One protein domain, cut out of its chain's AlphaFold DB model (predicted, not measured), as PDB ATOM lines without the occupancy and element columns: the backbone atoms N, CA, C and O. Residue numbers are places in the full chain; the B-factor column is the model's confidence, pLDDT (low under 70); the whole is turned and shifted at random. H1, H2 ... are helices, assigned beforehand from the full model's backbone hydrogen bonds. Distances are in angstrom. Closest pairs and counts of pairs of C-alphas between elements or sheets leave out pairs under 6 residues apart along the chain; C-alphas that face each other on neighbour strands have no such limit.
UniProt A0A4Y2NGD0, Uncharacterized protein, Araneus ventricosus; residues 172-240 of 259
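AT A GLANCE: This is residues 172 to 240 of the 259 residues of an uncharacterized protein of Araneus ventricosus (UniProt A0A4Y2NGD0). H2 and H3 make a wide V whose notch H1 crosses; residues 228 to 240 of H3 stick out. The printed part has 69 residues with three named helices, H1 to H3, all helix. It is elongated, 45 by 29 by 19 A, and only just loose, close to compact: radius of gyration of the C-alphas 13.5 A.

IN THESE COORDINATES: Find C-alpha 182 at (-10.684, -100.613, 479.775); there H1, residues 182 to 193, begins. H2, residues 197 to 207, follows. H3, residues 216 to 240, runs 35.8 A to C-alpha 240 at (-11.438, -123.460, 497.849).

HOW THE PARTS SIT: H1 touches H2 with residues 187 to 192 alone, closest at C-alphas Met 191 and Gly 197, 5.0 A. With residues 185 to 189 alone it touches H3, closest at C-alphas Arg 185 and Ile 222, 6.3 A, only just about perpendicular at 71 degrees. H2 and H3 are close but not clearly touching. Every helix O i to N i+4 pair is within hydrogen-bond range.

THE WHOLE: The printed part has no cut, and no printed residue is under pLDDT 70.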
ATOM      1  N   LYS A 172     -14.961 -97.376 478.498       89.06
ATOM      2  CA  LYS A 172     -15.072 -97.014 479.911       89.06
ATOM      3  C   LYS A 172     -13.684 -96.758 480.500       89.06
ATOM      4  O   LYS A 172     -12.688 -97.358 480.080       89.06
ATOM      5  N   LEU A 173     -13.631 -95.855 481.474       88.75
ATOM      6  CA  LEU A 173     -12.429 -95.552 482.242       88.75
ATOM      7  C   LEU A 173     -12.508 -96.245 483.600       88.75
ATOM      8  O   LEU A 173     -13.465 -96.063 484.348       88.75
ATOM      9  N   SER A 174     -11.484 -97.022 483.929       82.88
ATOM     10  CA  SER A 174     -11.383 -97.779 485.173       82.88
ATOM     11  C   SER A 174     -10.338 -97.195 486.128       82.88
ATOM     12  O   SER A 174      -9.451 -96.423 485.747       82.88
ATOM     13  N   GLY A 175     -10.405 -97.652 487.380       78.31
ATOM     14  CA  GLY A 175      -9.454 -97.341 488.444       78.31
ATOM     15  C   GLY A 175      -9.866 -96.137 489.302       78.31
ATOM     16  O   GLY A 175     -10.762 -95.390 488.914       78.31
ATOM     17  N   PRO A 176      -9.188 -95.913 490.444       76.38
ATOM     18  CA  PRO A 176      -9.576 -94.880 491.411       76.38
ATOM     19  C   PRO A 176      -9.623 -93.471 490.813       76.38
ATOM     20  O   PRO A 176     -10.490 -92.674 491.143       76.38
ATOM     21  N   LYS A 177      -8.706 -93.182 489.882       81.38
ATOM     22  CA  LYS A 177      -8.609 -91.891 489.187       81.38
ATOM     23  C   LYS A 177      -9.376 -91.846 487.860       81.38
ATOM     24  O   LYS A 177      -9.229 -90.873 487.132       81.38
ATOM     25  N   ARG A 178     -10.128 -92.903 487.507       82.31
ATOM     26  CA  ARG A 178     -10.854 -93.048 486.227       82.31
ATOM     27  C   ARG A 178     -10.024 -92.603 485.017       82.31
ATOM     28  O   ARG A 178     -10.487 -91.853 484.170       82.31
ATOM     29  N   ASN A 179      -8.774 -93.049 484.947       81.00
ATOM     30  CA  ASN A 179      -7.808 -92.595 483.943       81.00
ATOM     31  C   ASN A 179      -7.254 -93.730 483.076       81.00
ATOM     32  O   ASN A 179      -6.396 -93.485 482.233       81.00
ATOM     33  N   ILE A 180      -7.716 -94.966 483.280       81.19
ATOM     34  CA  ILE A 180      -7.217 -96.135 482.553       81.19
ATOM     35  C   ILE A 180      -8.335 -96.669 481.664       81.19
ATOM     36  O   ILE A 180      -9.304 -97.215 482.192       81.19
ATOM     37  N   PRO A 181      -8.217 -96.547 480.333       87.62
ATOM     38  CA  PRO A 181      -9.192 -97.120 479.420       87.62
ATOM     39  C   PRO A 181      -9.237 -98.642 479.532       87.62
ATOM     40  O   PRO A 181      -8.207 -99.319 479.487       87.62
ATOM     41  N   GLU A 182     -10.443 -99.178 479.672       88.44
ATOM     42  CA  GLU A 182     -10.684-100.613 479.775       88.44
ATOM     43  C   GLU A 182     -10.195-101.374 478.534       88.44
ATOM     44  O   GLU A 182      -9.528-102.400 478.672       88.44
ATOM     45  N   ILE A 183     -10.428-100.832 477.333       88.56
ATOM     46  CA  ILE A 183      -9.969-101.426 476.068       88.56
ATOM     47  C   ILE A 183      -8.449-101.651 476.046       88.56
ATOM     48  O   ILE A 183      -7.976-102.700 475.608       88.56
ATOM     49  N   ASN A 184      -7.677-100.733 476.633       87.69
ATOM     50  CA  ASN A 184      -6.221-100.849 476.715       87.69
ATOM     51  C   ASN A 184      -5.798-101.966 477.681       87.69
ATOM     52  O   ASN A 184      -4.824-102.671 477.420       87.69
ATOM     53  N   ARG A 185      -6.539-102.162 478.784       87.62
ATOM     54  CA  ARG A 185      -6.303-103.279 479.716       87.62
ATOM     55  C   ARG A 185      -6.594-104.619 479.055       87.62
ATOM     56  O   ARG A 185      -5.802-105.540 479.220       87.62
ATOM     57  N   ARG A 186      -7.702-104.711 478.312       88.88
ATOM     58  CA  ARG A 186      -8.082-105.924 477.574       88.88
ATOM     59  C   ARG A 186      -7.025-106.286 476.533       88.88
ATOM     60  O   ARG A 186      -6.596-107.432 476.505       88.88
ATOM     61  N   ASN A 187      -6.544-105.310 475.758       89.25
ATOM     62  CA  ASN A 187      -5.497-105.554 474.764       89.25
ATOM     63  C   ASN A 187      -4.187-106.032 475.415       89.25
ATOM     64  O   ASN A 187      -3.631-107.056 475.030       89.25
ATOM     65  N   ALA A 188      -3.727-105.357 476.473       89.81
ATOM     66  CA  ALA A 188      -2.518-105.768 477.188       89.81
ATOM     67  C   ALA A 188      -2.646-107.170 477.812       89.81
ATOM     68  O   ALA A 188      -1.694-107.950 477.774       89.81
ATOM     69  N   TYR A 189      -3.815-107.499 478.371       90.06
ATOM     70  CA  TYR A 189      -4.100-108.837 478.881       90.06
ATOM     71  C   TYR A 189      -4.051-109.878 477.761       90.06
ATOM     72  O   TYR A 189      -3.306-110.843 477.884       90.06
ATOM     73  N   ALA A 190      -4.756-109.645 476.650       91.88
ATOM     74  CA  ALA A 190      -4.775-110.548 475.503       91.88
ATOM     75  C   ALA A 190      -3.357-110.836 474.988       91.88
ATOM     76  O   ALA A 190      -2.966-111.995 474.872       91.88
ATOM     77  N   MET A 191      -2.551-109.789 474.794       92.25
ATOM     78  CA  MET A 191      -1.165-109.906 474.328       92.25
ATOM     79  C   MET A 191      -0.264-110.660 475.315       92.25
ATOM     80  O   MET A 191       0.657-111.365 474.897       92.25
ATOM     81  N   ARG A 192      -0.510-110.555 476.630       90.81
ATOM     82  CA  ARG A 192       0.196-111.367 477.632       90.81
ATOM     83  C   ARG A 192      -0.257-112.818 477.645       90.81
ATOM     84  O   ARG A 192       0.606-113.686 477.741       90.81
ATOM     85  N   SER A 193      -1.550-113.079 477.502       88.88
ATOM     86  CA  SER A 193      -2.101-114.437 477.469       88.88
ATOM     87  C   SER A 193      -1.566-115.257 476.293       88.88
ATOM     88  O   SER A 193      -1.354-116.453 476.438       88.88
ATOM     89  N   VAL A 194      -1.268-114.617 475.156       92.75
ATOM     90  CA  VAL A 194      -0.644-115.277 473.990       92.75
ATOM     91  C   VAL A 194       0.894-115.264 474.012       92.75
ATOM     92  O   VAL A 194       1.528-115.630 473.028       92.75
ATOM     93  N   GLY A 195       1.521-114.810 475.103       92.75
ATOM     94  CA  GLY A 195       2.982-114.806 475.270       92.75
ATOM     95  C   GLY A 195       3.740-113.722 474.489       92.75
ATOM     96  O   GLY A 195       4.963-113.665 474.563       92.75
ATOM     97  N   GLN A 196       3.041-112.834 473.784       94.69
ATOM     98  CA  GLN A 196       3.637-111.833 472.890       94.69
ATOM     99  C   GLN A 196       4.058-110.544 473.610       94.69
ATOM    100  O   GLN A 196       5.077-109.924 473.309       94.69
ATOM    101  N   GLY A 197       3.284-110.133 474.613       92.12
ATOM    102  CA  GLY A 197       3.603-108.963 475.418       92.12
ATOM    103  C   GLY A 197       3.562-107.625 474.677       92.12
ATOM    104  O   GLY A 197       2.803-107.444 473.731       92.12
ATOM    105  N   LEU A 198       4.372-106.662 475.136       91.88
ATOM    106  CA  LEU A 198       4.379-105.307 474.579       91.88
ATOM    107  C   LEU A 198       4.930-105.265 473.152       91.88
ATOM    108  O   LEU A 198       4.384-104.541 472.327       91.88
ATOM    109  N   GLU A 199       5.985-106.022 472.855       92.50
ATOM    110  CA  GLU A 199       6.601-106.002 471.522       92.50
ATOM    111  C   GLU A 199       5.669-106.594 470.463       92.50
ATOM    112  O   GLU A 199       5.494-106.011 469.390       92.50
ATOM    113  N   GLY A 200       4.960-107.679 470.786       92.69
ATOM    114  CA  GLY A 200       3.911-108.165 469.895       92.69
ATOM    115  C   GLY A 200       2.711-107.221 469.817       92.69
ATOM    116  O   GLY A 200       2.148-107.068 468.741       92.69
ATOM    117  N   MET A 201       2.367-106.503 470.894       91.44
ATOM    118  CA  MET A 201       1.337-105.456 470.840       91.44
ATOM    119  C   MET A 201       1.731-104.304 469.901       91.44
ATOM    120  O   MET A 201       0.894-103.846 469.131       91.44
ATOM    121  N   LYS A 202       2.995-103.852 469.932       91.12
ATOM    122  CA  LYS A 202       3.543-102.854 468.990       91.12
ATOM    123  C   LYS A 202       3.445-103.338 467.552       91.12
ATOM    124  O   LYS A 202       2.953-102.607 466.701       91.12
ATOM    125  N   THR A 203       3.875-104.573 467.314       92.81
ATOM    126  CA  THR A 203       3.841-105.199 465.989       92.81
ATOM    127  C   THR A 203       2.407-105.313 465.477       92.81
ATOM    128  O   THR A 203       2.119-104.900 464.360       92.81
ATOM    129  N   PHE A 204       1.487-105.792 466.317       91.69
ATOM    130  CA  PHE A 204       0.065-105.879 465.998       91.69
ATOM    131  C   PHE A 204      -0.534-104.511 465.659       91.69
ATOM    132  O   PHE A 204      -1.173-104.380 464.621       91.69
ATOM    133  N   CYS A 205      -0.301-103.489 466.494       90.12
ATOM    134  CA  CYS A 205      -0.786-102.138 466.221       90.12
ATOM    135  C   CYS A 205      -0.234-101.596 464.897       90.12
ATOM    136  O   CYS A 205      -1.001-101.053 464.117       90.12
ATOM    137  N   GLY A 206       1.060-101.783 464.621       89.94
ATOM    138  CA  GLY A 206       1.671-101.325 463.372       89.94
ATOM    139  C   GLY A 206       1.119-102.026 462.128       89.94
ATOM    140  O   GLY A 206       0.867-101.370 461.128       89.94
ATOM    141  N   ILE A 207       0.886-103.342 462.190       93.06
ATOM    142  CA  ILE A 207       0.323-104.111 461.064       93.06
ATOM    143  C   ILE A 207      -1.140-103.734 460.805       93.06
ATOM    144  O   ILE A 207      -1.567-103.678 459.657       93.06
ATOM    145  N   MET A 208      -1.907-103.492 461.868       90.81
ATOM    146  CA  MET A 208      -3.332-103.160 461.791       90.81
ATOM    147  C   MET A 208      -3.604-101.664 461.568       90.81
ATOM    148  O   MET A 208      -4.766-101.269 461.611       90.81
ATOM    149  N   ASP A 209      -2.561-100.848 461.388       89.00
ATOM    150  CA  ASP A 209      -2.641 -99.382 461.301       89.00
ATOM    151  C   ASP A 209      -3.420 -98.746 462.473       89.00
ATOM    152  O   ASP A 209      -4.264 -97.863 462.333       89.00
ATOM    153  N   LEU A 210      -3.168 -99.260 463.678       87.31
ATOM    154  CA  LEU A 210      -3.750 -98.762 464.919       87.31
ATOM    155  C   LEU A 210      -2.775 -97.813 465.604       87.31
ATOM    156  O   LEU A 210      -1.555 -97.962 465.524       87.31
ATOM    157  N   ASN A 211      -3.332 -96.903 466.398       82.44
ATOM    158  CA  ASN A 211      -2.538 -95.977 467.188       82.44
ATOM    159  C   ASN A 211      -1.453 -96.674 468.022       82.44
ATOM    160  O   ASN A 211      -1.699 -97.735 468.621       82.44
ATOM    161  N   PRO A 212      -0.255 -96.062 468.095       73.19
ATOM    162  CA  PRO A 212       0.904 -96.671 468.717       73.19
ATOM    163  C   PRO A 212       0.635 -96.979 470.190       73.19
ATOM    164  O   PRO A 212      -0.154 -96.292 470.859       73.19
ATOM    165  N   PRO A 213       1.267 -98.036 470.721       72.62
ATOM    166  CA  PRO A 213       0.882 -98.527 472.016       72.62
ATOM    167  C   PRO A 213       1.265 -97.593 473.171       72.62
ATOM    168  O   PRO A 213       2.047 -96.656 473.029       72.62
ATOM    169  N   VAL A 214       0.717 -97.876 474.358       71.12
ATOM    170  CA  VAL A 214       0.960 -97.109 475.574       71.12
ATOM    171  C   VAL A 214       2.444 -97.150 475.917       71.12
ATOM    172  O   VAL A 214       3.146 -98.110 475.595       71.12
ATOM    173  N   SER A 215       2.913 -96.133 476.639       80.44
ATOM    174  CA  SER A 215       4.279 -96.122 477.158       80.44
ATOM    175  C   SER A 215       4.585 -97.397 477.954       80.44
ATOM    176  O   SER A 215       3.704 -97.950 478.622       80.44
ATOM    177  N   GLN A 216       5.853 -97.823 477.934       86.19
ATOM    178  CA  GLN A 216       6.362 -98.964 478.707       86.19
ATOM    179  C   GLN A 216       5.838 -98.953 480.153       86.19
ATOM    180  O   GLN A 216       5.272 -99.932 480.631       86.19
ATOM    181  N   ASN A 217       5.927 -97.797 480.816       85.69
ATOM    182  CA  ASN A 217       5.460 -97.609 482.190       85.69
ATOM    183  C   ASN A 217       3.968 -97.921 482.358       85.69
ATOM    184  O   ASN A 217       3.569 -98.598 483.307       85.69
ATOM    185  N   SER A 218       3.130 -97.439 481.439       82.38
ATOM    186  CA  SER A 218       1.685 -97.681 481.480       82.38
ATOM    187  C   SER A 218       1.374 -99.161 481.269       82.38
ATOM    188  O   SER A 218       0.545 -99.735 481.974       82.38
ATOM    189  N   TYR A 219       2.075 -99.795 480.329       87.44
ATOM    190  CA  TYR A 219       1.945-101.219 480.060       87.44
ATOM    191  C   TYR A 219       2.328-102.075 481.277       87.44
ATOM    192  O   TYR A 219       1.592-102.982 481.674       87.44
ATOM    193  N   GLU A 220       3.449-101.759 481.923       89.06
ATOM    194  CA  GLU A 220       3.894-102.445 483.132       89.06
ATOM    195  C   GLU A 220       2.911-102.284 484.287       89.06
ATOM    196  O   GLU A 220       2.637-103.251 484.996       89.06
ATOM    197  N   GLN A 221       2.335-101.094 484.471       86.88
ATOM    198  CA  GLN A 221       1.303-100.880 485.486       86.88
ATOM    199  C   GLN A 221       0.077-101.764 485.244       86.88
ATOM    200  O   GLN A 221      -0.464-102.330 486.197       86.88
ATOM    201  N   ILE A 222      -0.349-101.913 483.986       85.38
ATOM    202  CA  ILE A 222      -1.437-102.828 483.631       85.38
ATOM    203  C   ILE A 222      -1.038-104.268 483.972       85.38
ATOM    204  O   ILE A 222      -1.789-104.949 484.671       85.38
ATOM    205  N   CYS A 223       0.159-104.705 483.571       88.12
ATOM    206  CA  CYS A 223       0.662-106.051 483.860       88.12
ATOM    207  C   CYS A 223       0.727-106.343 485.365       88.12
ATOM    208  O   CYS A 223       0.320-107.418 485.793       88.12
ATOM    209  N   ARG A 224       1.192-105.392 486.186       90.00
ATOM    210  CA  ARG A 224       1.250-105.547 487.650       90.00
ATOM    211  C   ARG A 224      -0.138-105.759 488.248       90.00
ATOM    212  O   ARG A 224      -0.305-106.626 489.099       90.00
ATOM    213  N   ARG A 225      -1.138-105.006 487.782       86.31
ATOM    214  CA  ARG A 225      -2.525-105.140 488.255       86.31
ATOM    215  C   ARG A 225      -3.160-106.453 487.826       86.31
ATOM    216  O   ARG A 225      -3.840-107.075 488.631       86.31
ATOM    217  N   VAL A 226      -2.929-106.863 486.580       86.50
ATOM    218  CA  VAL A 226      -3.367-108.171 486.078       86.50
ATOM    219  C   VAL A 226      -2.745-109.280 486.922       86.50
ATOM    220  O   VAL A 226      -3.474-110.108 487.443       86.50
ATOM    221  N   ASN A 227      -1.429-109.248 487.138       88.56
ATOM    222  CA  ASN A 227      -0.719-110.241 487.942       88.56
ATOM    223  C   ASN A 227      -1.250-110.300 489.385       88.56
ATOM    224  O   ASN A 227      -1.530-111.383 489.885       88.56
ATOM    225  N   ALA A 228      -1.459-109.149 490.033       89.25
ATOM    226  CA  ALA A 228      -2.037-109.100 491.376       89.25
ATOM    227  C   ALA A 228      -3.432-109.747 491.429       89.25
ATOM    228  O   ALA A 228      -3.691-110.569 492.304       89.25
ATOM    229  N   ALA A 229      -4.302-109.436 490.464       87.25
ATOM    230  CA  ALA A 229      -5.619-110.062 490.368       87.25
ATOM    231  C   ALA A 229      -5.512-111.578 490.127       87.25
ATOM    232  O   ALA A 229      -6.158-112.352 490.824       87.25
ATOM    233  N   SER A 230      -4.651-112.013 489.201       87.44
ATOM    234  CA  SER A 230      -4.424-113.434 488.919       87.44
ATOM    235  C   SER A 230      -3.896-114.195 490.135       87.44
ATOM    236  O   SER A 230      -4.318-115.322 490.369       87.44
ATOM    237  N   LYS A 231      -3.012-113.588 490.936       91.88
ATOM    238  CA  LYS A 231      -2.518-114.178 492.187       91.88
ATOM    239  C   LYS A 231      -3.625-114.352 493.218       91.88
ATOM    240  O   LYS A 231      -3.683-115.401 493.844       91.88
ATOM    241  N   ASN A 232      -4.493-113.353 493.376       92.12
ATOM    242  CA  ASN A 232      -5.614-113.442 494.311       92.12
ATOM    243  C   ASN A 232      -6.592-114.543 493.895       92.12
ATOM    244  O   ASN A 232      -6.930-115.385 494.716       92.12
ATOM    245  N   VAL A 233      -6.959-114.599 492.610       89.62
ATOM    246  CA  VAL A 233      -7.826-115.662 492.078       89.62
ATOM    247  C   VAL A 233      -7.186-117.038 492.261       89.62
ATOM    248  O   VAL A 233      -7.856-117.972 492.684       89.62
ATOM    249  N   ALA A 234      -5.883-117.173 491.994       90.31
ATOM    250  CA  ALA A 234      -5.170-118.428 492.218       90.31
ATOM    251  C   ALA A 234      -5.165-118.822 493.702       90.31
ATOM    252  O   ALA A 234      -5.400-119.980 494.029       90.31
ATOM    253  N   PHE A 235      -4.930-117.868 494.604       92.50
ATOM    254  CA  PHE A 235      -4.966-118.106 496.043       92.50
ATOM    255  C   PHE A 235      -6.354-118.554 496.518       92.50
ATOM    256  O   PHE A 235      -6.465-119.562 497.211       92.50
ATOM    257  N   GLU A 236      -7.411-117.851 496.113       92.25
ATOM    258  CA  GLU A 236      -8.795-118.202 496.447       92.25
ATOM    259  C   GLU A 236      -9.197-119.560 495.864       92.25
ATOM    260  O   GLU A 236      -9.828-120.359 496.551       92.25
ATOM    261  N   SER A 237      -8.787-119.852 494.628       93.06
ATOM    262  CA  SER A 237      -9.025-121.140 493.973       93.06
ATOM    263  C   SER A 237      -8.325-122.287 494.703       93.06
ATOM    264  O   SER A 237      -8.970-123.286 495.009       93.06
ATOM    265  N   MET A 238      -7.044-122.130 495.059       91.12
ATOM    266  CA  MET A 238      -6.306-123.136 495.833       91.12
ATOM    267  C   MET A 238      -6.913-123.345 497.222       91.12
ATOM    268  O   MET A 238      -7.026-124.482 497.669       91.12
ATOM    269  N   LYS A 239      -7.333-122.265 497.893       91.62
ATOM    270  CA  LYS A 239      -8.010-122.353 499.190       91.62
ATOM    271  C   LYS A 239      -9.327-123.123 499.073       91.62
ATOM    272  O   LYS A 239      -9.553-124.044 499.845       91.62
ATOM    273  N   LYS A 240     -10.159-122.782 498.085       89.19
ATOM    274  CA  LYS A 240     -11.438-123.460 497.849       89.19
ATOM    275  C   LYS A 240     -11.244-124.948 497.558       89.19
ATOM    276  O   LYS A 240     -11.960-125.760 498.124       89.19
TER     277      LYS A 240